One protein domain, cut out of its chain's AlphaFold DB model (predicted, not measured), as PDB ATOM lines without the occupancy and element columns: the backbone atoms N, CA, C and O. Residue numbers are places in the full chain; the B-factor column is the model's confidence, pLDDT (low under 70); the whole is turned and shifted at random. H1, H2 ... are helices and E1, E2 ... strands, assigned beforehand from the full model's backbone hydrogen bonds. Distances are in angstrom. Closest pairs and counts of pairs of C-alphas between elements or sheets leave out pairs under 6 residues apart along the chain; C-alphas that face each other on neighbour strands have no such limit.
ATOM      1  N   CYS A   7      61.111 -31.298 -40.221       65.75
ATOM      2  CA  CYS A   7      59.971 -32.141 -39.865       65.75
ATOM      3  C   CYS A   7      58.627 -31.506 -40.253       65.75
ATOM      4  O   CYS A   7      57.768 -32.216 -40.763       65.75
ATOM      5  N   GLY A   8      58.471 -30.183 -40.109       72.62
ATOM      6  CA  GLY A   8      57.209 -29.499 -40.409       72.62
ATOM      7  C   GLY A   8      56.761 -29.692 -41.858       72.62
ATOM      8  O   GLY A   8      55.625 -30.086 -42.113       72.62
ATOM      9  N   LEU A   9      57.669 -29.514 -42.824       76.44
ATOM     10  CA  LEU A   9      57.341 -29.719 -44.238       76.44
ATOM     11  C   LEU A   9      56.978 -31.180 -44.553       76.44
ATOM     12  O   LEU A   9      56.014 -31.428 -45.277       76.44
ATOM     13  N   ALA A  10      57.710 -32.152 -44.001       85.38
ATOM     14  CA  ALA A  10      57.396 -33.570 -44.189       85.38
ATOM     15  C   ALA A  10      56.025 -33.939 -43.590       85.38
ATOM     16  O   ALA A  10      55.258 -34.683 -44.206       85.38
ATOM     17  N   ASP A  11      55.677 -33.368 -42.437       86.12
ATOM     18  CA  ASP A  11      54.351 -33.491 -41.830       86.12
ATOM     19  C   ASP A  11      53.254 -32.875 -42.710       86.12
ATOM     20  O   ASP A  11      52.228 -33.514 -42.968       86.12
ATOM     21  N   GLY A  12      53.473 -31.655 -43.207       89.38
ATOM     22  CA  GLY A  12      52.526 -30.955 -44.075       89.38
ATOM     23  C   GLY A  12      52.287 -31.678 -45.400       89.38
ATOM     24  O   GLY A  12      51.138 -31.810 -45.836       89.38
ATOM     25  N   LEU A  13      53.346 -32.232 -46.002       90.88
ATOM     26  CA  LEU A  13      53.269 -33.093 -47.185       90.88
ATOM     27  C   LEU A  13      52.426 -34.337 -46.893       90.88
ATOM     28  O   LEU A  13      51.454 -34.614 -47.597       90.88
ATOM     29  N   SER A  14      52.753 -35.051 -45.817       92.38
ATOM     30  CA  SER A  14      52.090 -36.304 -45.439       92.38
ATOM     31  C   SER A  14      50.594 -36.114 -45.207       92.38
ATOM     32  O   SER A  14      49.766 -36.876 -45.706       92.38
ATOM     33  N   ARG A  15      50.212 -35.054 -44.491       93.31
ATOM     34  CA  ARG A  15      48.803 -34.745 -44.212       93.31
ATOM     35  C   ARG A  15      48.065 -34.228 -45.438       93.31
ATOM     36  O   ARG A  15      46.889 -34.547 -45.620       93.31
ATOM     37  N   SER A  16      48.751 -33.493 -46.310       94.06
ATOM     38  CA  SER A  16      48.176 -33.054 -47.581       94.06
ATOM     39  C   SER A  16      47.878 -34.215 -48.507       94.06
ATOM     40  O   SER A  16      46.826 -34.187 -49.138       94.06
ATOM     41  N   LEU A  17      48.715 -35.258 -48.537       93.12
ATOM     42  CA  LEU A  17      48.438 -36.466 -49.324       93.12
ATOM     43  C   LEU A  17      47.123 -37.108 -48.865       93.12
ATOM     44  O   LEU A  17      46.225 -37.348 -49.672       93.12
ATOM     45  N   LEU A  18      46.970 -37.270 -47.548       94.06
ATOM     46  CA  LEU A  18      45.792 -37.871 -46.917       94.06
ATOM     47  C   LEU A  18      44.500 -37.051 -47.109       94.06
ATOM     48  O   LEU A  18      43.411 -37.626 -47.091       94.06
ATOM     49  N   ARG A  19      44.607 -35.726 -47.286       95.00
ATOM     50  CA  ARG A  19      43.478 -34.827 -47.600       95.00
ATOM     51  C   ARG A  19      43.152 -34.805 -49.090       95.00
ATOM     52  O   ARG A  19      41.985 -34.888 -49.464       95.00
ATOM     53  N   TRP A  20      44.168 -34.617 -49.927       94.19
ATOM     54  CA  TRP A  20      44.011 -34.315 -51.348       94.19
ATOM     55  C   TRP A  20      43.536 -35.529 -52.146       94.19
ATOM     56  O   TRP A  20      42.688 -35.398 -53.038       94.19
ATOM     57  N   ARG A  21      44.049 -36.713 -51.790       92.56
ATOM     58  CA  ARG A  21      43.678 -38.013 -52.358       92.56
ATOM     59  C   ARG A  21      43.402 -39.006 -51.221       92.56
ATOM     60  O   ARG A  21      44.248 -39.838 -50.899       92.56
ATOM     61  N   PRO A  22      42.233 -38.906 -50.565       93.31
ATOM     62  CA  PRO A  22      41.886 -39.806 -49.474       93.31
ATOM     63  C   PRO A  22      41.734 -41.236 -50.001       93.31
ATOM     64  O   PRO A  22      40.992 -41.455 -50.951       93.31
ATOM     65  N   ILE A  23      42.367 -42.215 -49.343       93.00
ATOM     66  CA  ILE A  23      42.306 -43.629 -49.757       93.00
ATOM     67  C   ILE A  23      40.871 -44.163 -49.838       93.00
ATOM     68  O   ILE A  23      40.598 -45.023 -50.656       93.00
ATOM     69  N   SER A  24      39.946 -43.646 -49.021       92.94
ATOM     70  CA  SER A  24      38.515 -43.965 -49.083       92.94
ATOM     71  C   SER A  24      37.688 -42.673 -49.170       92.94
ATOM     72  O   SER A  24      37.272 -42.132 -48.140       92.94
ATOM     73  N   PRO A  25      37.445 -42.150 -50.388       93.25
ATOM     74  CA  PRO A  25      36.749 -40.878 -50.607       93.25
ATOM     75  C   PRO A  25      35.337 -40.819 -50.007       93.25
ATOM     76  O   PRO A  25      34.953 -39.805 -49.428       93.25
ATOM     77  N   GLY A  26      34.577 -41.914 -50.114       92.31
ATOM     78  CA  GLY A  26      33.219 -42.049 -49.568       92.31
ATOM     79  C   GLY A  26      33.154 -42.631 -48.151       92.31
ATOM     80  O   GLY A  26      32.061 -42.851 -47.623       92.31
ATOM     81  N   GLY A  27      34.311 -42.904 -47.537       90.25
ATOM     82  CA  GLY A  27      34.410 -43.616 -46.270       90.25
ATOM     83  C   GLY A  27      33.785 -45.016 -46.306       90.25
ATOM     84  O   GLY A  27      33.446 -45.564 -47.354       90.25
ATOM     85  N   VAL A  28      33.612 -45.603 -45.121       90.56
ATOM     86  CA  VAL A  28      32.959 -46.911 -44.969       90.56
ATOM     87  C   VAL A  28      31.476 -46.704 -44.651       90.56
ATOM     88  O   VAL A  28      31.178 -46.070 -43.629       90.56
ATOM     89  N   PRO A  29      30.548 -47.263 -45.453       92.06
ATOM     90  CA  PRO A  29      29.118 -47.130 -45.218       92.06
ATOM     91  C   PRO A  29      28.694 -47.547 -43.809       92.06
ATOM     92  O   PRO A  29      29.142 -48.558 -43.257       92.06
ATOM     93  N   ARG A  30      27.796 -46.762 -43.216       93.00
ATOM     94  CA  ARG A  30      27.152 -47.037 -41.928       93.00
ATOM     95  C   ARG A  30      25.666 -47.262 -42.135       93.00
ATOM     96  O   ARG A  30      25.089 -46.739 -43.077       93.00
ATOM     97  N   ARG A  31      25.043 -48.005 -41.226       95.25
ATOM     98  CA  ARG A  31      23.591 -48.193 -41.194       95.25
ATOM     99  C   ARG A  31      23.024 -47.526 -39.947       95.25
ATOM    100  O   ARG A  31      23.514 -47.809 -38.854       95.25
ATOM    101  N   ALA A  32      21.998 -46.696 -40.110       96.38
ATOM    102  CA  ALA A  32      21.241 -46.139 -38.995       96.38
ATOM    103  C   ALA A  32      20.500 -47.266 -38.252       96.38
ATOM    104  O   ALA A  32      19.763 -48.045 -38.859       96.38
ATOM    105  N   ASP A  33      20.716 -47.397 -36.946       95.50
ATOM    106  CA  ASP A  33      20.114 -48.439 -36.102       95.50
ATOM    107  C   ASP A  33      18.668 -48.115 -35.697       95.50
ATOM    108  O   ASP A  33      17.844 -49.015 -35.506       95.50
ATOM    109  N   LYS A  34      18.344 -46.826 -35.637       96.75
ATOM    110  CA  LYS A  34      17.014 -46.266 -35.396       96.75
ATOM    111  C   LYS A  34      16.778 -45.059 -36.301       96.75
ATOM    112  O   LYS A  34      17.681 -44.624 -37.007       96.75
ATOM    113  N   GLN A  35      15.545 -44.564 -36.298       97.12
ATOM    114  CA  GLN A  35      15.243 -43.277 -36.908       97.12
ATOM    115  C   GLN A  35      15.937 -42.170 -36.109       97.12
ATOM    116  O   GLN A  35      15.968 -42.233 -34.877       97.12
ATOM    117  N   ASP A  36      16.504 -41.204 -36.818       95.69
ATOM    118  CA  ASP A  36      17.241 -40.081 -36.245       95.69
ATOM    119  C   ASP A  36      17.021 -38.819 -37.088       95.69
ATOM    120  O   ASP A  36      16.538 -38.906 -38.216       95.69
ATOM    121  N   ASP A  37      17.401 -37.656 -36.570       96.31
ATOM    122  CA  ASP A  37      17.320 -36.382 -37.283       96.31
ATOM    123  C   ASP A  37      18.653 -35.637 -37.164       96.31
ATOM    124  O   ASP A  37      19.133 -35.330 -36.072       96.31
ATOM    125  N   PHE A  38      19.265 -35.310 -38.303       92.50
ATOM    126  CA  PHE A  38      20.538 -34.596 -38.350       92.50
ATOM    127  C   PHE A  38      20.390 -33.285 -39.115       92.50
ATOM    128  O   PHE A  38      20.092 -33.283 -40.306       92.50
ATOM    129  N   LYS A  39      20.613 -32.151 -38.436       93.00
ATOM    130  CA  LYS A  39      20.474 -30.797 -39.016       93.00
ATOM    131  C   LYS A  39      19.126 -30.579 -39.736       93.00
ATOM    132  O   LYS A  39      19.073 -29.950 -40.786       93.00
ATOM    133  N   GLY A  40      18.042 -31.119 -39.173       95.25
ATOM    134  CA  GLY A  40      16.697 -31.033 -39.754       95.25
ATOM    135  C   GLY A  40      16.422 -32.019 -40.897       95.25
ATOM    136  O   GLY A  40      15.347 -31.965 -41.487       95.25
ATOM    137  N   ILE A  41      17.359 -32.921 -41.208       95.06
ATOM    138  CA  ILE A  41      17.183 -33.997 -42.188       95.06
ATOM    139  C   ILE A  41      16.834 -35.286 -41.446       95.06
ATOM    140  O   ILE A  41      17.630 -35.763 -40.635       95.06
ATOM    141  N   SER A  42      15.677 -35.869 -41.765       96.81
ATOM    142  CA  SER A  42      15.259 -37.138 -41.174       96.81
ATOM    143  C   SER A  42      15.994 -38.318 -41.802       96.81
ATOM    144  O   SER A  42      16.001 -38.501 -43.021       96.81
ATOM    145  N   ILE A  43      16.619 -39.129 -40.955       97.44
ATOM    146  CA  ILE A  43      17.354 -40.340 -41.299       97.44
ATOM    147  C   ILE A  43      16.498 -41.525 -40.871       97.44
ATOM    148  O   ILE A  43      16.318 -41.802 -39.685       97.44
ATOM    149  N   ALA A  44      15.965 -42.256 -41.847       97.69
ATOM    150  CA  ALA A  44      15.161 -43.435 -41.563       97.69
ATOM    151  C   ALA A  44      15.999 -44.536 -40.892       97.69
ATOM    152  O   ALA A  44      17.177 -44.738 -41.203       97.69
ATOM    153  N   LYS A  45      15.360 -45.330 -40.026       97.62
ATOM    154  CA  LYS A  45      15.950 -46.580 -39.538       97.62
ATOM    155  C   LYS A  45      16.393 -47.438 -40.728       97.62
ATOM    156  O   LYS A  45      15.659 -47.579 -41.700       97.62
ATOM    157  N   ASN A  46      17.565 -48.059 -40.615       97.06
ATOM    158  CA  ASN A  46      18.239 -48.840 -41.653       97.06
ATOM    159  C   ASN A  46      18.773 -48.051 -42.859       97.06
ATOM    160  O   ASN A  46      19.344 -48.680 -43.750       97.06
ATOM    161  N   ALA A  47      18.651 -46.722 -42.899       97.06
ATOM    162  CA  ALA A  47      19.267 -45.931 -43.960       97.06
ATOM    163  C   ALA A  47      20.793 -46.117 -43.975       97.06
ATOM    164  O   ALA A  47      21.434 -46.225 -42.921       97.06
ATOM    165  N   MET A  48      21.368 -46.149 -45.178       95.12
ATOM    166  CA  MET A  48      22.815 -46.135 -45.366       95.12
ATOM    167  C   MET A  48      23.321 -44.693 -45.307       95.12
ATOM    168  O   MET A  48      22.808 -43.823 -46.003       95.12
ATOM    169  N   VAL A  49      24.338 -44.452 -44.488       92.88
ATOM    170  CA  VAL A  49      24.969 -43.144 -44.303       92.88
ATOM    171  C   VAL A  49      26.447 -43.273 -44.647       92.88
ATOM    172  O   VAL A  49      27.144 -44.129 -44.100       92.88
ATOM    173  N   LEU A  50      26.920 -42.421 -45.554       91.31
ATOM    174  CA  LEU A  50      28.318 -42.354 -45.974       91.31
ATOM    175  C   LEU A  50      28.922 -41.017 -45.553       91.31
ATOM    176  O   LEU A  50      28.261 -39.981 -45.584       91.31
ATOM    177  N   THR A  51      30.197 -41.042 -45.176       89.19
ATOM    178  CA  THR A  51      30.973 -39.831 -44.901       89.19
ATOM    179  C   THR A  51      31.775 -39.474 -46.138       89.19
ATOM    180  O   THR A  51      32.680 -40.215 -46.513       89.19
ATOM    181  N   ASN A  52      31.490 -38.333 -46.753       92.94
ATOM    182  CA  ASN A  52      32.233 -37.895 -47.927       92.94
ATOM    183  C   ASN A  52      33.542 -37.200 -47.511       92.94
ATOM    184  O   ASN A  52      33.602 -35.979 -47.365       92.94
ATOM    185  N   ALA A  53      34.589 -37.995 -47.278       94.62
ATOM    186  CA  ALA A  53      35.915 -37.506 -46.916       94.62
ATOM    187  C   ALA A  53      36.517 -36.610 -48.010       94.62
ATOM    188  O   ALA A  53      37.204 -35.644 -47.674       94.62
ATOM    189  N   TRP A  54      36.217 -36.897 -49.283       94.75
ATOM    190  CA  TRP A  54      36.643 -36.092 -50.431       94.75
ATOM    191  C   TRP A  54      36.101 -34.666 -50.384       94.75
ATOM    192  O   TRP A  54      36.881 -33.720 -50.488       94.75
ATOM    193  N   SER A  55      34.789 -34.515 -50.181       95.44
ATOM    194  CA  SER A  55      34.148 -33.204 -50.054       95.44
ATOM    195  C   SER A  55      34.608 -32.465 -48.803       95.44
ATOM    196  O   SER A  55      34.909 -31.284 -48.892       95.44
ATOM    197  N   ILE A  56      34.745 -33.148 -47.657       95.06
ATOM    198  CA  ILE A  56      35.259 -32.515 -46.427       95.06
ATOM    199  C   ILE A  56      36.670 -31.957 -46.646       95.06
ATOM    200  O   ILE A  56      36.978 -30.870 -46.175       95.06
ATOM    201  N   GLY A  57      37.524 -32.678 -47.382       95.06
ATOM    202  CA  GLY A  57      38.875 -32.229 -47.731       95.06
ATOM    203  C   GLY A  57      38.926 -30.957 -48.588       95.06
ATOM    204  O   GLY A  57      40.013 -30.409 -48.762       95.06
ATOM    205  N   ARG A  58      37.778 -30.519 -49.121       95.75
ATOM    206  CA  ARG A  58      37.580 -29.372 -50.021       95.75
ATOM    207  C   ARG A  58      36.524 -28.390 -49.505       95.75
ATOM    208  O   ARG A  58      36.003 -27.589 -50.268       95.75
ATOM    209  N   ASP A  59      36.174 -28.479 -48.229       95.94
ATOM    210  CA  ASP A  59      35.194 -27.589 -47.620       95.94
ATOM    211  C   ASP A  59      35.888 -26.313 -47.120       95.94
ATOM    212  O   ASP A  59      36.775 -26.384 -46.265       95.94
ATOM    213  N   GLU A  60      35.476 -25.153 -47.635       95.94
ATOM    214  CA  GLU A  60      35.986 -23.829 -47.241       95.94
ATOM    215  C   GLU A  60      35.706 -23.496 -45.769       95.94
ATOM    216  O   GLU A  60      36.427 -22.710 -45.157       95.94
ATOM    217  N   ALA A  61      34.691 -24.119 -45.159       94.12
ATOM    218  CA  ALA A  61      34.430 -23.973 -43.731       94.12
ATOM    219  C   ALA A  61      35.462 -24.714 -42.861       94.12
ATOM    220  O   ALA A  61      35.517 -24.499 -41.648       94.12
ATOM    221  N   VAL A  62      36.254 -25.613 -43.456       92.94
ATOM    222  CA  VAL A  62      37.250 -26.447 -42.768       92.94
ATOM    223  C   VAL A  62      38.672 -26.054 -43.160       92.94
ATOM    224  O   VAL A  62      39.544 -25.968 -42.294       92.94
ATOM    225  N   PHE A  63      38.916 -25.836 -44.451       92.12
ATOM    226  CA  PHE A  63      40.220 -25.490 -45.005       92.12
ATOM    227  C   PHE A  63      40.197 -24.055 -45.522       92.12
ATOM    228  O   PHE A  63      39.383 -23.720 -46.372       92.12
ATOM    229  N   ASP A  64      41.120 -23.230 -45.026       89.94
ATOM    230  CA  ASP A  64      41.208 -21.811 -45.372       89.94
ATOM    231  C   ASP A  64      41.480 -21.612 -46.881       89.94
ATOM    232  O   ASP A  64      42.571 -21.978 -47.346       89.94
ATOM    233  N   PRO A  65      40.528 -21.047 -47.650       90.19
ATOM    234  CA  PRO A  65      40.688 -20.826 -49.084       90.19
ATOM    235  C   PRO A  65      41.671 -19.688 -49.404       90.19
ATOM    236  O   PRO A  65      42.156 -19.603 -50.529       90.19
ATOM    237  N   SER A  66      42.036 -18.840 -48.432       89.88
ATOM    238  CA  SER A  66      43.049 -17.793 -48.642       89.88
ATOM    239  C   SER A  66      44.464 -18.352 -48.835       89.88
ATOM    240  O   SER A  66      45.323 -17.671 -49.386       89.88
ATOM    241  N   LEU A  67      44.693 -19.612 -48.448       86.31
ATOM    242  CA  LEU A  67      45.961 -20.322 -48.631       86.31
ATOM    243  C   LEU A  67      46.093 -20.977 -50.023       86.31
ATOM    244  O   LEU A  67      47.055 -21.702 -50.254       86.31
ATOM    245  N   GLY A  68      45.127 -20.761 -50.926       89.44
ATOM    246  CA  GLY A  68      45.104 -21.264 -52.308       89.44
ATOM    247  C   GLY A  68      43.888 -22.143 -52.611       89.44
ATOM    248  O   GLY A  68      43.062 -22.395 -51.724       89.44
ATOM    249  N   ASP A  69      43.809 -22.702 -53.822       93.94
ATOM    250  CA  ASP A  69      42.675 -23.524 -54.278       93.94
ATOM    251  C   ASP A  69      42.611 -24.882 -53.546       93.94
ATOM    252  O   ASP A  69      43.609 -25.593 -53.392       93.94
ATOM    253  N   LEU A  70      41.434 -25.255 -53.044       94.12
ATOM    254  CA  LEU A  70      41.229 -26.485 -52.278       94.12
ATOM    255  C   LEU A  70      41.442 -27.763 -53.104       94.12
ATOM    256  O   LEU A  70      41.734 -28.820 -52.522       94.12
ATOM    257  N   ASP A  71      41.361 -27.673 -54.431       93.44
ATOM    258  CA  ASP A  71      41.726 -28.741 -55.358       93.44
ATOM    259  C   ASP A  71      43.234 -28.864 -55.594       93.44
ATOM    260  O   ASP A  71      43.688 -29.897 -56.094       93.44
ATOM    261  N   GLU A  72      44.034 -27.890 -55.166       92.44
ATOM    262  CA  GLU A  72      45.489 -27.938 -55.265       92.44
ATOM    263  C   GLU A  72      46.133 -28.657 -54.075       92.44
ATOM    264  O   GLU A  72      45.619 -28.724 -52.948       92.44
ATOM    265  N   PHE A  73      47.314 -29.213 -54.332       92.19
ATOM    266  CA  PHE A  73      48.150 -29.834 -53.320       92.19
ATOM    267  C   PHE A  73      49.050 -28.776 -52.663       92.19
ATOM    268  O   PHE A  73      50.116 -28.465 -53.183       92.19
ATOM    269  N   ILE A  74      48.612 -28.235 -51.521       90.81
ATOM    270  CA  ILE A  74      49.314 -27.167 -50.781       90.81
ATOM    271  C   ILE A  74      49.657 -27.647 -49.354       90.81
ATOM    272  O   ILE A  74      48.796 -27.582 -48.464       90.81
ATOM    273  N   PRO A  75      50.878 -28.175 -49.127       89.88
ATOM    274  CA  PRO A  75      51.382 -28.620 -47.820       89.88
ATOM    275  C   PRO A  75      51.310 -27.578 -46.706       89.88
ATOM    276  O   PRO A  75      51.027 -27.916 -45.555       89.88
ATOM    277  N   GLU A  76      51.510 -26.315 -47.056       86.75
ATOM    278  CA  GLU A  76      51.605 -25.168 -46.156       86.75
ATOM    279  C   GLU A  76      50.300 -24.922 -45.387       86.75
ATOM    280  O   GLU A  76      50.324 -24.339 -44.305       86.75
ATOM    281  N   ARG A  77      49.159 -25.449 -45.865       89.12
ATOM    282  CA  ARG A  77      47.882 -25.417 -45.123       89.12
ATOM    283  C   ARG A  77      47.974 -26.052 -43.739       89.12
ATOM    284  O   ARG A  77      47.190 -25.716 -42.852       89.12
ATOM    285  N   TRP A  78      48.906 -26.983 -43.566       89.38
ATOM    286  CA  TRP A  78      49.138 -27.692 -42.314       89.38
ATOM    287  C   TRP A  78      50.179 -27.018 -41.429       89.38
ATOM    288  O   TRP A  78      50.504 -27.573 -40.390       89.38
ATOM    289  N   LEU A  79      50.693 -25.851 -41.805       85.69
ATOM    290  CA  LEU A  79      51.664 -25.102 -41.018       85.69
ATOM    291  C   LEU A  79      51.017 -23.817 -40.488       85.69
ATOM    292  O   LEU A  79      50.242 -23.132 -41.169       85.69
ATOM    293  N   ASP A  80      51.301 -23.485 -39.237       74.62
ATOM    294  CA  ASP A  80      50.882 -22.228 -38.634       74.62
ATOM    295  C   ASP A  80      51.628 -21.061 -39.302       74.62
ATOM    296  O   ASP A  80      52.798 -21.157 -39.651       74.62
ATOM    297  N   GLY A  81      50.935 -19.953 -39.570       65.12
ATOM    298  CA  GLY A  81      51.497 -18.830 -40.334       65.12
ATOM    299  C   GLY A  81      51.375 -18.941 -41.861       65.12
ATOM    300  O   GLY A  81      51.532 -17.920 -42.520       65.12
ATOM    301  N   GLY A  82      51.032 -20.115 -42.414       54.78
ATOM    302  CA  GLY A  82      50.391 -20.299 -43.731       54.78
ATOM    303  C   GLY A  82      51.065 -19.692 -44.971       54.78
ATOM    304  O   GLY A  82      50.440 -19.631 -46.022       54.78
ATOM    305  N   SER A  83      52.299 -19.209 -44.883       52.16
ATOM    306  CA  SER A  83      52.929 -18.497 -45.990       52.16
ATOM    307  C   SER A  83      53.687 -19.457 -46.908       52.16
ATOM    308  O   SER A  83      54.552 -20.196 -46.439       52.16
ATOM    309  N   MET A  84      53.417 -19.383 -48.217       48.00
ATOM    310  CA  MET A  84      54.275 -19.964 -49.264       48.00
ATOM    311  C   MET A  84      55.703 -19.380 -49.244       48.00
ATOM    312  O   MET A  84      56.627 -20.017 -49.740       48.00
ATOM    313  N   ASP A  85      55.896 -18.207 -48.626       45.59
ATOM    314  CA  ASP A  85      57.189 -17.522 -48.472       45.59
ATOM    315  C   ASP A  85      57.921 -17.901 -47.171       45.59
ATOM    316  O   ASP A  85      58.879 -17.234 -46.763       45.59
ATOM    317  N   ALA A  86      57.463 -18.938 -46.463       46.47
ATOM    318  CA  ALA A  86      58.146 -19.423 -45.275       46.47
ATOM    319  C   ALA A  86      59.510 -20.013 -45.669       46.47
ATOM    320  O   ALA A  86      59.620 -21.147 -46.134       46.47
ATOM    321  N   ASP A  87      60.564 -19.219 -45.460       48.22
ATOM    322  CA  ASP A  87      61.958 -19.658 -45.490       48.22
ATOM    323  C   ASP A  87      62.075 -21.020 -44.784       48.22
ATOM    324  O   ASP A  87      61.472 -21.208 -43.726       48.22
ATOM    325  N   ILE A  88      62.884 -21.958 -45.296       49.62
ATOM    326  CA  ILE A  88      63.034 -23.321 -44.723       49.62
ATOM    327  C   ILE A  88      63.298 -23.289 -43.203       49.62
ATOM    328  O   ILE A  88      62.991 -24.247 -42.501       49.62
ATOM    329  N   LYS A  89      63.840 -22.180 -42.681       45.97
ATOM    330  CA  LYS A  89      64.140 -21.930 -41.263       45.97
ATOM    331  C   LYS A  89      62.937 -21.513 -40.401       45.97
ATOM    332  O   LYS A  89      63.019 -21.665 -39.187       45.97
ATOM    333  N   ASN A  90      61.855 -21.018 -41.000       51.09
ATOM    334  CA  ASN A  90      60.621 -20.556 -40.356       51.09
ATOM    335  C   ASN A  90      59.435 -21.448 -40.754       51.09
ATOM    336  O   ASN A  90      58.368 -20.960 -41.122       51.09
ATOM    337  N   GLN A  91      59.620 -22.768 -40.694       57.12
ATOM    338  CA  GLN A  91      58.492 -23.690 -40.781       57.12
ATOM    339  C   GLN A  91      57.636 -23.476 -39.536       57.12
ATOM    340  O   GLN A  91      58.100 -23.701 -38.420       57.12
ATOM    341  N   GLY A  92      56.425 -22.959 -39.726       61.41
ATOM    342  CA  GLY A  92      55.473 -22.816 -38.636       61.41
ATOM    343  C   GLY A  92      55.159 -24.154 -37.975       61.41
ATOM    344  O   GLY A  92      55.384 -25.220 -38.551       61.41
ATOM    345  N   GLU A  93      54.631 -24.091 -36.758       71.19
ATOM    346  CA  GLU A  93      54.190 -25.278 -36.030       71.19
ATOM    347  C   GLU A  93      53.101 -26.027 -36.806       71.19
ATOM    348  O   GLU A  93      52.346 -25.457 -37.595       71.19
ATOM    349  N   LEU A  94      53.024 -27.337 -36.599       80.50
ATOM    350  CA  LEU A  94      52.039 -28.169 -37.271       80.50
ATOM    351  C   LEU A  94      50.620 -27.798 -36.816       80.50
ATOM    352  O   LEU A  94      50.249 -27.988 -35.654       80.50
ATOM    353  N   ARG A  95      49.775 -27.382 -37.759       84.62
ATOM    354  CA  ARG A  95      48.355 -27.099 -37.546       84.62
ATOM    355  C   ARG A  95      47.579 -28.393 -37.314       84.62
ATOM    356  O   ARG A  95      47.014 -29.006 -38.222       84.62
ATOM    357  N   THR A  96      47.539 -28.823 -36.059       83.50
ATOM    358  CA  THR A  96      46.890 -30.078 -35.642       83.50
ATOM    359  C   THR A  96      45.365 -29.990 -35.520       83.50
ATOM    360  O   THR A  96      44.712 -31.021 -35.354       83.50
ATOM    361  N   SER A  97      44.786 -28.790 -35.635       87.12
ATOM    362  CA  SER A  97      43.337 -28.554 -35.565       87.12
ATOM    363  C   SER A  97      42.569 -29.034 -36.801       87.12
ATOM    364  O   SER A  97      41.366 -29.280 -36.712       87.12
ATOM    365  N   LEU A  98      43.244 -29.202 -37.943       91.06
ATOM    366  CA  LEU A  98      42.615 -29.642 -39.186       91.06
ATOM    367  C   LEU A  98      42.290 -31.150 -39.169       91.06
ATOM    368  O   LEU A  98      43.095 -31.970 -38.708       91.06
ATOM    369  N   PRO A  99      41.124 -31.562 -39.699       92.31
ATOM    370  CA  PRO A  99      40.712 -32.957 -39.672       92.31
ATOM    371  C   PRO A  99      41.404 -33.788 -40.757       92.31
ATOM    372  O   PRO A  99      41.531 -33.385 -41.909       92.31
ATOM    373  N   LEU A 100      41.739 -35.033 -40.412       93.50
ATOM    374  CA  LEU A 100      42.083 -36.080 -41.379       93.50
ATOM    375  C   LEU A 100      40.850 -36.964 -41.600       93.50
ATOM    376  O   LEU A 100      40.704 -38.015 -40.967       93.50
ATOM    377  N   SER A 101      39.931 -36.486 -42.445       93.38
ATOM    378  CA  SER A 101      38.602 -37.083 -42.669       93.38
ATOM    379  C   SER A 101      38.663 -38.526 -43.172       93.38
ATOM    380  O   SER A 101      37.795 -39.325 -42.825       93.38
ATOM    381  N   VAL A 102      39.728 -38.875 -43.897       94.12
ATOM    382  CA  VAL A 102      39.991 -40.211 -44.453       94.12
ATOM    383  C   VAL A 102      39.994 -41.333 -43.405       94.12
ATOM    384  O   VAL A 102      39.671 -42.474 -43.715       94.12
ATOM    385  N   PHE A 103      40.293 -41.023 -42.141       94.62
ATOM    386  CA  PHE A 103      40.283 -42.011 -41.057       94.62
ATOM    387  C   PHE A 103      38.925 -42.148 -40.355       94.62
ATOM    388  O   PHE A 103      38.807 -42.919 -39.400       94.62
ATOM    389  N   GLY A 104      37.901 -41.412 -40.791       91.56
ATOM    390  CA  GLY A 104      36.596 -41.376 -40.139       91.56
ATOM    391  C   GLY A 104      36.637 -40.812 -38.714       91.56
ATOM    392  O   GLY A 104      37.659 -40.324 -38.223       91.56
ATOM    393  N   GLN A 105      35.484 -40.843 -38.045       87.69
ATOM    394  CA  GLN A 105      35.287 -40.252 -36.719       87.69
ATOM    395  C   GLN A 105      34.411 -41.147 -35.828       87.69
ATOM    396  O   GLN A 105      33.696 -42.038 -36.297       87.69
ATOM    397  N   GLY A 106      34.465 -40.897 -34.517       89.81
ATOM    398  CA  GLY A 106      33.646 -41.581 -33.517       89.81
ATOM    399  C   GLY A 106      34.033 -43.045 -33.290       89.81
ATOM    400  O   GLY A 106      35.163 -43.455 -33.529       89.81
ATOM    401  N   ARG A 107      33.068 -43.860 -32.840       90.94
ATOM    402  CA  ARG A 107      33.272 -45.264 -32.406       90.94
ATOM    403  C   ARG A 107      33.883 -46.194 -33.456       90.94
ATOM    404  O   ARG A 107      34.286 -47.305 -33.129       90.94
ATOM    405  N   ARG A 108      33.865 -45.799 -34.727       92.25
ATOM    406  CA  ARG A 108      34.336 -46.615 -35.849       92.25
ATOM    407  C   ARG A 108      35.386 -45.886 -36.688       92.25
ATOM    408  O   ARG A 108      35.514 -46.179 -37.878       92.25
ATOM    409  N   SER A 109      36.101 -44.938 -36.080       93.06
ATOM    410  CA  SER A 109      37.315 -44.366 -36.655       93.06
ATOM    411  C   SER A 109      38.362 -45.453 -36.901       93.06
ATOM    412  O   SER A 109      38.393 -46.467 -36.202       93.06
ATOM    413  N   CYS A 110      39.234 -45.232 -37.879       94.75
ATOM    414  CA  CYS A 110      40.296 -46.158 -38.244       94.75
ATOM    415  C   CYS A 110      41.233 -46.425 -37.056       94.75
ATOM    416  O   CYS A 110      41.878 -45.508 -36.545       94.75
ATOM    417  N   LEU A 111      41.333 -47.694 -36.645       95.19
ATOM    418  CA  LEU A 111      42.231 -48.132 -35.571       95.19
ATOM    419  C   LEU A 111      43.708 -47.964 -35.958       95.19
ATOM    420  O   LEU A 111      44.542 -47.671 -35.108       95.19
ATOM    421  N   GLY A 112      44.016 -48.067 -37.254       94.44
ATOM    422  CA  GLY A 112      45.359 -47.885 -37.806       94.44
ATOM    423  C   GLY A 112      45.776 -46.429 -38.019       94.44
ATOM    424  O   GLY A 112      46.852 -46.201 -38.558       94.44
ATOM    425  N   LYS A 113      44.966 -45.433 -37.619       93.88
ATOM    426  CA  LYS A 113      45.236 -44.009 -37.910       93.88
ATOM    427  C   LYS A 113      46.638 -43.568 -37.488       93.88
ATOM    428  O   LYS A 113      47.301 -42.888 -38.258       93.88
ATOM    429  N   ARG A 114      47.078 -43.926 -36.278       91.75
ATOM    430  CA  ARG A 114      48.402 -43.521 -35.771       91.75
ATOM    431  C   ARG A 114      49.524 -44.138 -36.597       91.75
ATOM    432  O   ARG A 114      50.346 -43.410 -37.129       91.75
ATOM    433  N   VAL A 115      49.468 -45.455 -36.799       94.56
ATOM    434  CA  VAL A 115      50.445 -46.193 -37.614       94.56
ATOM    435  C   VAL A 115      50.518 -45.631 -39.034       94.56
ATOM    436  O   VAL A 115      51.608 -45.447 -39.557       94.56
ATOM    437  N   ALA A 116      49.373 -45.315 -39.643       93.81
ATOM    438  CA  ALA A 116      49.327 -44.734 -40.978       93.81
ATOM    439  C   ALA A 116      49.931 -43.324 -41.021       93.81
ATOM    440  O   ALA A 116      50.744 -43.052 -41.891       93.81
ATOM    441  N   VAL A 117      49.571 -42.433 -40.091       92.06
ATOM    442  CA  VAL A 117      50.102 -41.058 -40.071       92.06
ATOM    443  C   VAL A 117      51.614 -41.057 -39.844       92.06
ATOM    444  O   VAL A 117      52.339 -40.448 -40.629       92.06
ATOM    445  N   ASP A 118      52.088 -41.783 -38.832       91.94
ATOM    446  CA  ASP A 118      53.510 -41.826 -38.478       91.94
ATOM    447  C   ASP A 118      54.324 -42.567 -39.555       91.94
ATOM    448  O   ASP A 118      55.424 -42.155 -39.921       91.94
ATOM    449  N   GLY A 119      53.757 -43.640 -40.117       93.81
ATOM    450  CA  GLY A 119      54.363 -44.408 -41.201       93.81
ATOM    451  C   GLY A 119      54.469 -43.612 -42.500       93.81
ATOM    452  O   GLY A 119      55.535 -43.592 -43.112       93.81
ATOM    453  N   THR A 120      53.405 -42.908 -42.904       93.25
ATOM    454  CA  THR A 120      53.440 -42.025 -44.079       93.25
ATOM    455  C   THR A 120      54.447 -40.898 -43.879       93.25
ATOM    456  O   THR A 120      55.226 -40.637 -44.791       93.25
ATOM    457  N   PHE A 121      54.505 -40.293 -42.688       91.88
ATOM    458  CA  PHE A 121      55.531 -39.303 -42.362       91.88
ATOM    459  C   PHE A 121      56.944 -39.859 -42.552       91.88
ATOM    460  O   PHE A 121      57.743 -39.267 -43.277       91.88
ATOM    461  N   ALA A 122      57.243 -41.017 -41.958       92.56
ATOM    462  CA  ALA A 122      58.560 -41.636 -42.060       92.56
ATOM    463  C   ALA A 122      58.933 -41.965 -43.515       92.56
ATOM    464  O   ALA A 122      60.060 -41.704 -43.935       92.56
ATOM    465  N   GLN A 123      57.984 -42.484 -44.298       93.38
ATOM    466  CA  GLN A 123      58.179 -42.782 -45.718       93.38
ATOM    467  C   GLN A 123      58.451 -41.514 -46.529       93.38
ATOM    468  O   GLN A 123      59.439 -41.460 -47.257       93.38
ATOM    469  N   VAL A 124      57.617 -40.480 -46.386       93.25
ATOM    470  CA  VAL A 124      57.789 -39.207 -47.101       93.25
ATOM    471  C   VAL A 124      59.126 -38.573 -46.728       93.25
ATOM    472  O   VAL A 124      59.898 -38.236 -47.622       93.25
ATOM    473  N   ALA A 125      59.437 -38.477 -45.432       91.50
ATOM    474  CA  ALA A 125      60.685 -37.904 -44.936       91.50
ATOM    475  C   ALA A 125      61.919 -38.649 -45.471       91.50
ATOM    476  O   ALA A 125      62.852 -38.018 -45.969       91.50
ATOM    477  N   ALA A 126      61.914 -39.987 -45.430       92.62
ATOM    478  CA  ALA A 126      63.008 -40.799 -45.954       92.62
ATOM    479  C   ALA A 126      63.183 -40.613 -47.468       92.62
ATOM    480  O   ALA A 126      64.304 -40.456 -47.953       92.62
ATOM    481  N   MET A 127      62.078 -40.580 -48.215       93.62
ATOM    482  CA  MET A 127      62.105 -40.442 -49.666       93.62
ATOM    483  C   MET A 127      62.624 -39.069 -50.109       93.62
ATOM    484  O   MET A 127      63.514 -39.008 -50.957       93.62
ATOM    485  N   ILE A 128      62.133 -37.972 -49.514       91.94
ATOM    486  CA  ILE A 128      62.597 -36.615 -49.855       91.94
ATOM    487  C   ILE A 128      64.035 -36.359 -49.391       91.94
ATOM    488  O   ILE A 128      64.740 -35.563 -50.013       91.94
ATOM    489  N   TRP A 129      64.484 -37.024 -48.322       92.31
ATOM    490  CA  TRP A 129      65.871 -36.970 -47.863       92.31
ATOM    491  C   TRP A 129      66.819 -37.713 -48.811       92.31
ATOM    492  O   TRP A 129      67.914 -37.226 -49.084       92.31
ATOM    493  N   ALA A 130      66.402 -38.864 -49.340       94.69
ATOM    494  CA  ALA A 130      67.261 -39.717 -50.155       94.69
ATOM    495  C   ALA A 130      67.318 -39.303 -51.635       94.69
ATOM    496  O   ALA A 130      68.390 -39.356 -52.250       94.69
ATOM    497  N   PHE A 131      66.189 -38.914 -52.227       96.12
ATOM    498  CA  PHE A 131      66.058 -38.852 -53.681       96.12
ATOM    499  C   PHE A 131      65.592 -37.489 -54.197       96.12
ATOM    500  O   PHE A 131      64.760 -36.818 -53.587       96.12
ATOM    501  N   ASP A 132      66.104 -37.127 -55.370       95.38
ATOM    502  CA  ASP A 132      65.474 -36.181 -56.279       95.38
ATOM    503  C   ASP A 132      64.509 -36.962 -57.189       95.38
ATOM    504  O   ASP A 132      64.859 -38.008 -57.751       95.38
ATOM    505  N   PHE A 133      63.280 -36.465 -57.307       94.12
ATOM    506  CA  PHE A 133      62.229 -37.064 -58.125       94.12
ATOM    507  C   PHE A 133      62.230 -36.414 -59.506       94.12
ATOM    508  O   PHE A 133      62.077 -35.200 -59.619       94.12
ATOM    509  N   GLU A 134      62.367 -37.218 -60.558       92.69
ATOM    510  CA  GLU A 134      62.309 -36.739 -61.941       92.69
ATOM    511  C   GLU A 134      61.131 -37.412 -62.674       92.69
ATOM    512  O   GLU A 134      61.006 -38.645 -62.634       92.69
ATOM    513  N   PRO A 135      60.264 -36.645 -63.360       91.06
ATOM    514  CA  PRO A 135      59.168 -37.223 -64.128       91.06
ATOM    515  C   PRO A 135      59.723 -38.055 -65.292       91.06
ATOM    516  O   PRO A 135      60.630 -37.621 -66.008       91.06
ATOM    517  N   ALA A 136      59.192 -39.264 -65.486       93.44
ATOM    518  CA  ALA A 136      59.505 -40.084 -66.663       93.44
ATOM    519  C   ALA A 136      58.432 -39.966 -67.756       93.44
ATOM    520  O   ALA A 136      58.716 -40.228 -68.923       93.44
ATOM    521  N   GLU A 137      57.226 -39.554 -67.373       92.81
ATOM    522  CA  GLU A 137      56.067 -39.330 -68.230       92.81
ATOM    523  C   GLU A 137      55.179 -38.237 -67.621       92.81
ATOM    524  O   GLU A 137      55.379 -37.826 -66.475       92.81
ATOM    525  N   VAL A 138      54.226 -37.734 -68.406       89.25
ATOM    526  CA  VAL A 138      53.196 -36.823 -67.896       89.25
ATOM    527  C   VAL A 138      52.198 -37.658 -67.101       89.25
ATOM    528  O   VAL A 138      51.633 -38.605 -67.641       89.25
ATOM    529  N   VAL A 139      51.998 -37.308 -65.833       88.62
ATOM    530  CA  VAL A 139      51.087 -38.014 -64.926       88.62
ATOM    531  C   VAL A 139      49.859 -37.144 -64.695       88.62
ATOM    532  O   VAL A 139      49.986 -36.013 -64.222       88.62
ATOM    533  N   ASP A 140      48.676 -37.670 -65.006       89.50
ATOM    534  CA  ASP A 140      47.422 -37.054 -64.587       89.50
ATOM    535  C   ASP A 140      47.124 -37.446 -63.133       89.50
ATOM    536  O   ASP A 140      46.816 -38.595 -62.819       89.50
ATOM    537  N   ALA A 141      47.194 -36.476 -62.223       83.38
ATOM    538  CA  ALA A 141      46.934 -36.703 -60.805       83.38
ATOM    539  C   ALA A 141      45.453 -36.978 -60.464       83.38
ATOM    540  O   ALA A 141      45.119 -37.199 -59.291       83.38
ATOM    541  N   MET A 142      44.548 -36.901 -61.441       85.25
ATOM    542  CA  MET A 142      43.148 -37.316 -61.321       85.25
ATOM    543  C   MET A 142      42.911 -38.738 -61.836       85.25
ATOM    544  O   MET A 142      41.844 -39.300 -61.575       85.25
ATOM    545  N   GLU A 143      43.884 -39.342 -62.520       90.75
ATOM    546  CA  GLU A 143      43.756 -40.683 -63.079       90.75
ATOM    547  C   GLU A 143      43.943 -41.758 -61.993       90.75
ATOM    548  O   GLU A 143      45.010 -42.342 -61.795       90.75
ATOM    549  N   MET A 144      42.859 -41.995 -61.255       90.94
ATOM    550  CA  MET A 144      42.782 -42.947 -60.148       90.94
ATOM    551  C   MET A 144      41.962 -44.180 -60.545       90.94
ATOM    552  O   MET A 144      40.987 -44.085 -61.291       90.94
ATOM    553  N   GLU A 145      42.311 -45.334 -59.986       93.94
ATOM    554  CA  GLU A 145      41.541 -46.570 -60.068       93.94
ATOM    555  C   GLU A 145      40.799 -46.840 -58.762       93.94
ATOM    556  O   GLU A 145      41.282 -46.551 -57.664       93.94
ATOM    557  N   VAL A 146      39.590 -47.389 -58.887       92.81
ATOM    558  CA  VAL A 146      38.781 -47.810 -57.743       92.81
ATOM    559  C   VAL A 146      39.101 -49.263 -57.434       92.81
ATOM    560  O   VAL A 146      38.846 -50.152 -58.247       92.81
ATOM    561  N   VAL A 147      39.597 -49.508 -56.226       91.88
ATOM    562  CA  VAL A 147      39.911 -50.840 -55.711       91.88
ATOM    563  C   VAL A 147      39.023 -51.095 -54.502       91.88
ATOM    564  O   VAL A 147      39.238 -50.562 -53.413       91.88
ATOM    565  N   TRP A 148      37.977 -51.901 -54.700       88.81
ATOM    566  CA  TRP A 148      36.898 -52.098 -53.727       88.81
ATOM    567  C   TRP A 148      36.186 -50.784 -53.366       88.81
ATOM    568  O   TRP A 148      35.449 -50.233 -54.175       88.81
ATOM    569  N   PHE A 149      36.374 -50.297 -52.139       85.69
ATOM    570  CA  PHE A 149      35.840 -49.023 -51.646       85.69
ATOM    571  C   PHE A 149      36.933 -47.944 -51.532       85.69
ATOM    572  O   PHE A 149      36.693 -46.866 -50.978       85.69
ATOM    573  N   MET A 150      38.142 -48.266 -51.997       92.81
ATOM    574  CA  MET A 150      39.320 -47.415 -51.954       92.81
ATOM    575  C   MET A 150      39.687 -46.902 -53.345       92.81
ATOM    576  O   MET A 150      39.179 -47.389 -54.355       92.81
ATOM    577  N   THR A 151      40.584 -45.924 -53.388       92.69
ATOM    578  CA  THR A 151      41.173 -45.405 -54.622       92.69
ATOM    579  C   THR A 151      42.689 -45.417 -54.548       92.69
ATOM    580  O   THR A 151      43.252 -45.007 -53.531       92.69
ATOM    581  N   GLU A 152      43.336 -45.798 -55.641       92.94
ATOM    582  CA  GLU A 152      44.789 -45.741 -55.811       92.94
ATOM    583  C   GLU A 152      45.146 -45.119 -57.169       92.94
ATOM    584  O   GLU A 152      44.322 -45.150 -58.083       92.94
ATOM    585  N   PRO A 153      46.314 -44.472 -57.314       92.25
ATOM    586  CA  PRO A 153      46.740 -43.960 -58.611       92.25
ATOM    587  C   PRO A 153      47.021 -45.117 -59.571       92.25
ATOM    588  O   PRO A 153      47.512 -46.167 -59.148       92.25
ATOM    589  N   LYS A 154      46.781 -44.910 -60.870       91.31
ATOM    590  CA  LYS A 154      47.235 -45.876 -61.876       91.31
ATOM    591  C   LYS A 154      48.749 -46.064 -61.819       91.31
ATOM    592  O   LYS A 154      49.460 -45.112 -61.499       91.31
ATOM    593  N   PRO A 155      49.276 -47.250 -62.171       91.19
ATOM    594  CA  PRO A 155      50.714 -47.442 -62.279       91.19
ATOM    595  C   PRO A 155      51.333 -46.428 -63.249       91.19
ATOM    596  O   PRO A 155      51.015 -46.425 -64.436       91.19
ATOM    597  N   PHE A 156      52.245 -45.603 -62.738       91.88
ATOM    598  CA  PHE A 156      53.004 -44.629 -63.517       91.88
ATOM    599  C   PHE A 156      54.500 -44.767 -63.238       91.88
ATOM    600  O   PHE A 156      54.930 -45.328 -62.223       91.88
ATOM    601  N   LYS A 157      55.320 -44.259 -64.154       93.19
ATOM    602  CA  LYS A 157      56.778 -44.295 -64.061       93.19
ATOM    603  C   LYS A 157      57.327 -42.943 -63.632       93.19
ATOM    604  O   LYS A 157      56.977 -41.890 -64.155       93.19
ATOM    605  N   PHE A 158      58.288 -42.991 -62.723       94.25
ATOM    606  CA  PHE A 158      59.105 -41.852 -62.331       94.25
ATOM    607  C   PHE A 158      60.522 -42.337 -62.041       94.25
ATOM    608  O   PHE A 158      60.755 -43.528 -61.814       94.25
ATOM    609  N   LYS A 159      61.489 -41.426 -62.097       95.31
ATOM    610  CA  LYS A 159      62.881 -41.735 -61.780       95.31
ATOM    611  C   LYS A 159      63.196 -41.223 -60.384       95.31
ATOM    612  O   LYS A 159      62.881 -40.086 -60.040       95.31
ATOM    613  N   LEU A 160      63.854 -42.074 -59.608       95.25
ATOM    614  CA  LEU A 160      64.439 -41.724 -58.323       95.25
ATOM    615  C   LEU A 160      65.943 -41.611 -58.500       95.25
ATOM    616  O   LEU A 160      66.625 -42.606 -58.755       95.25
ATOM    617  N   LYS A 161      66.461 -40.395 -58.373       95.69
ATOM    618  CA  LYS A 161      67.892 -40.131 -58.436       95.69
ATOM    619  C   LYS A 161      68.411 -39.902 -57.019       95.69
ATOM    620  O   LYS A 161      67.961 -38.961 -56.374       95.69
ATOM    621  N   PRO A 162      69.334 -40.728 -56.495       96.19
ATOM    622  CA  PRO A 162      69.938 -40.454 -55.195       96.19
ATOM    623  C   PRO A 162      70.577 -39.061 -55.198       96.19
ATOM    624  O   PRO A 162      71.340 -38.745 -56.114       96.19
ATOM    625  N   ARG A 163      70.310 -38.247 -54.168       94.12
ATOM    626  CA  ARG A 163      70.818 -36.861 -54.070       94.12
ATOM    627  C   ARG A 163      72.345 -36.770 -54.089       94.12
ATOM    628  O   ARG A 163      72.918 -35.731 -54.408       94.12
ATOM    629  N   GLY A 164      73.029 -37.857 -53.743       95.38
ATOM    630  CA  GLY A 164      74.466 -37.961 -53.911       95.38
ATOM    631  C   GLY A 164      75.013 -39.348 -53.590       95.38
ATOM    632  O   GLY A 164      74.291 -40.201 -53.065       95.38
ATOM    633  N   PRO A 165      76.316 -39.572 -53.842       96.06
ATOM    634  CA  PRO A 165      76.972 -40.852 -53.570       96.06
ATOM    635  C   PRO A 165      76.869 -41.286 -52.102       96.06
ATOM    636  O   PRO A 165      76.847 -42.477 -51.803       96.06
ATOM    637  N   TRP A 166      76.782 -40.319 -51.185       95.38
ATOM    638  CA  TRP A 166      76.631 -40.557 -49.753       95.38
ATOM    639  C   TRP A 166      75.283 -41.208 -49.405       95.38
ATOM    640  O   TRP A 166      75.262 -42.099 -48.560       95.38
ATOM    641  N   VAL A 167      74.190 -40.850 -50.098       95.81
ATOM    642  CA  VAL A 167      72.880 -41.504 -49.929       95.81
ATOM    643  C   VAL A 167      72.955 -42.942 -50.417       95.81
ATOM    644  O   VAL A 167      72.579 -43.858 -49.694       95.81
ATOM    645  N   SER A 168      73.474 -43.158 -51.631       94.50
ATOM    646  CA  SER A 168      73.614 -44.504 -52.199       94.50
ATOM    647  C   SER A 168      74.448 -45.409 -51.298       94.50
ATOM    648  O   SER A 168      74.111 -46.577 -51.118       94.50
ATOM    649  N   LYS A 169      75.519 -44.863 -50.709       95.25
ATOM    650  CA  LYS A 169      76.343 -45.575 -49.735       95.25
ATOM    651  C   LYS A 169      75.548 -45.912 -48.473       95.25
ATOM    652  O   LYS A 169      75.530 -47.078 -48.105       95.25
ATOM    653  N   ALA A 170      74.877 -44.936 -47.861       94.88
ATOM    654  CA  ALA A 170      74.095 -45.147 -46.643       94.88
ATOM    655  C   ALA A 170      73.000 -46.208 -46.845       94.88
ATOM    656  O   ALA A 170      72.953 -47.190 -46.113       94.88
ATOM    657  N   ILE A 171      72.189 -46.078 -47.900       93.19
ATOM    658  CA  ILE A 171      71.153 -47.065 -48.246       93.19
ATOM    659  C   ILE A 171      71.781 -48.439 -48.508       93.19
ATOM    660  O   ILE A 171      71.265 -49.457 -48.055       93.19
ATOM    661  N   GLY A 172      72.906 -48.484 -49.227       93.31
ATOM    662  CA  GLY A 172      73.602 -49.730 -49.538       93.31
ATOM    663  C   GLY A 172      74.238 -50.413 -48.323       93.31
ATOM    664  O   GLY A 172      74.367 -51.636 -48.321       93.31
ATOM    665  N   GLU A 173      74.654 -49.656 -47.309       94.44
ATOM    666  CA  GLU A 173      75.172 -50.181 -46.040       94.44
ATOM    667  C   GLU A 173      74.034 -50.708 -45.164       94.44
ATOM    668  O   GLU A 173      74.084 -51.874 -44.768       94.44
ATOM    669  N   GLU A 174      72.972 -49.922 -44.973       91.25
ATOM    670  CA  GLU A 174      71.775 -50.330 -44.221       91.25
ATOM    671  C   GLU A 174      71.086 -51.550 -44.847       91.25
ATOM    672  O   GLU A 174      70.672 -52.474 -44.153       91.25
ATOM    673  N   TRP A 175      71.025 -51.634 -46.178       91.31
ATOM    674  CA  TRP A 175      70.452 -52.797 -46.863       91.31
ATOM    675  C   TRP A 175      71.173 -54.109 -46.525       91.31
ATOM    676  O   TRP A 175      70.563 -55.182 -46.519       91.31
ATOM    677  N   LYS A 176      72.482 -54.066 -46.248       93.00
ATOM    678  CA  LYS A 176      73.249 -55.277 -45.918       93.00
ATOM    679  C   LYS A 176      72.872 -55.816 -44.544       93.00
ATOM    680  O   LYS A 176      72.782 -57.034 -44.403       93.00
ATOM    681  N   THR A 177      72.644 -54.933 -43.578       91.25
ATOM    682  CA  THR A 177      72.333 -55.271 -42.182       91.25
ATOM    683  C   THR A 177      70.842 -55.457 -41.931       91.25
ATOM    684  O   THR A 177      70.483 -56.175 -41.003       91.25
ATOM    685  N   ALA A 178      69.981 -54.858 -42.758       88.00
ATOM    686  CA  ALA A 178      68.540 -55.012 -42.657       88.00
ATOM    687  C   ALA A 178      68.124 -56.483 -42.796       88.00
ATOM    688  O   ALA A 178      68.573 -57.189 -43.717       88.00
ATOM    689  N   ASP A 179      67.240 -56.919 -41.896       86.88
ATOM    690  CA  ASP A 179      66.543 -58.191 -42.043       86.88
ATOM    691  C   ASP A 179      65.674 -58.127 -43.306       86.88
ATOM    692  O   ASP A 179      65.093 -57.093 -43.635       86.88
ATOM    693  N   LYS A 180      65.658 -59.225 -44.054       87.69
ATOM    694  CA  LYS A 180      64.951 -59.362 -45.337       87.69
ATOM    695  C   LYS A 180      63.859 -60.421 -45.248       87.69
ATOM    696  O   LYS A 180      63.096 -60.590 -46.197       87.69
ATOM    697  N   ASP A 181      63.798 -61.138 -44.131       87.38
ATOM    698  CA  ASP A 181      62.784 -62.139 -43.877       87.38
ATOM    699  C   ASP A 181      61.516 -61.472 -43.334       87.38
ATOM    700  O   ASP A 181      61.498 -60.890 -42.249       87.38
ATOM    701  N   LEU A 182      60.426 -61.561 -44.096       78.25
ATOM    702  CA  LEU A 182      59.145 -60.967 -43.708       78.25
ATOM    703  C   LEU A 182      58.586 -61.557 -42.407       78.25
ATOM    704  O   LEU A 182      57.891 -60.849 -41.684       78.25
TER     705      LEU A 182
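Overview. This is residues 7 to 182 of the 194 residues of the protein "Cytochrome P450, family 17, subfamily A (Steroid 17alpha-monooxygenase)" of Fusarium oxysporum f. sp. raphani 54005 (UniProt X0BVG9). Two helices, H1 and H4, cross steeply in the middle of a loose, drawn-out body, with the short helix H3 packed on H1; at one end of the length a thin arm runs out to the hairpin E1 and E2, whose residues 37 to 42 stick out, and at the other end the two-strand ribbon E3 and E6 leads to the helix H5. Between E3 and E6 the chain makes a wide loop with the hairpin E4 and E5 at its far end, and residues 172 to 182, the last part of H5 and the tail after it, stick out too. The printed part has 176 residues, with five named helices and six named strands in the order H1 E1 E2 H2 H3 H4 E3 E4 E5 E6 H5. The strands form three antiparallel sheets of two, and the class is mixed, helices and strands, though under half of the residues, 77 of 176, are in named elements. The whole is loose, with a radius of gyration of the C-alphas of 19.6 A and spans of 64 by 44 by 31 A.

Arrangement. E3, residues 131 to 135, and E6, residues 158 to 162, are antiparallel neighbours at 153 degrees, with N 132 and O 161 within hydrogen-bond range at 2.8 A and N 159 and O 134 at 2.9 A. H4, residues 113 to 130, is joined to E3 by a tight link with 0 residues between them. The closest C-alphas of H4 and E6 are those of Ala 130 and Pro 162, 5.8 A apart. With residues 117 to 125 alone, H4 touches H1, residues 7 to 20, at a steep tilt of 61 degrees, opposite ways; their closest C-alphas are those of Ala 10 and Ala 125, 5.5 A apart. H1 also touches H3, residues 75 to 78, and the closest C-alphas are those of Gly 12 and Pro 75, at 4.6 A. H2, residues 53 to 56, is close to H1 but not clearly touching, the closest C-alphas being those of Arg 19 and Trp 54 at 7.5 A. H5, residues 165 to 177, is close to H4 but not clearly touching, at a steep tilt of 48 degrees, opposite ways, with the closest C-alphas, those of Ala 130 and Val 167, 5.9 A apart. E4, residues 144 to 147, and E5, residues 150 to 153, form an antiparallel hairpin at 143 degrees, with N 145 and O 152 within hydrogen-bond range at 2.8 A. E1, residues 36 to 38, and E2, residues 41 to 43, form another at 147 degrees, with N 43 and O 36 at 2.7 A. Residues 30 to 31 also pair with residues 48 to 49, antiparallel. In H1 and H4 every O i to N i+4 pair is within hydrogen-bond range, in H5 7 of 9 are, and H2 and H3 are too short for such a pair.

Along the chain. H1 begins at C-alpha 7 at (59.971, -32.141, -39.865) and is 19.8 A long. H4, the longest helix by residues, begins at C-alpha 113 at (45.236, -44.009, -37.910) and is 25.6 A long. E3 measures 12.6 A and E6 13.0 A. H5, 19.0 A long, ends at C-alpha 177 at (72.333, -55.271, -42.182).

Size, cuts and confidence. The two C-alphas farthest apart, those of Gln 35 and Pro 165, are 64.0 A apart. The printed part has no cut. The links H1 to E1, H2 to H3 and H3 to H4 are long, the last with 34 residues. Mean pLDDT of the printed part is 89.0; residue 7 and residues 81 to 92 are under 70.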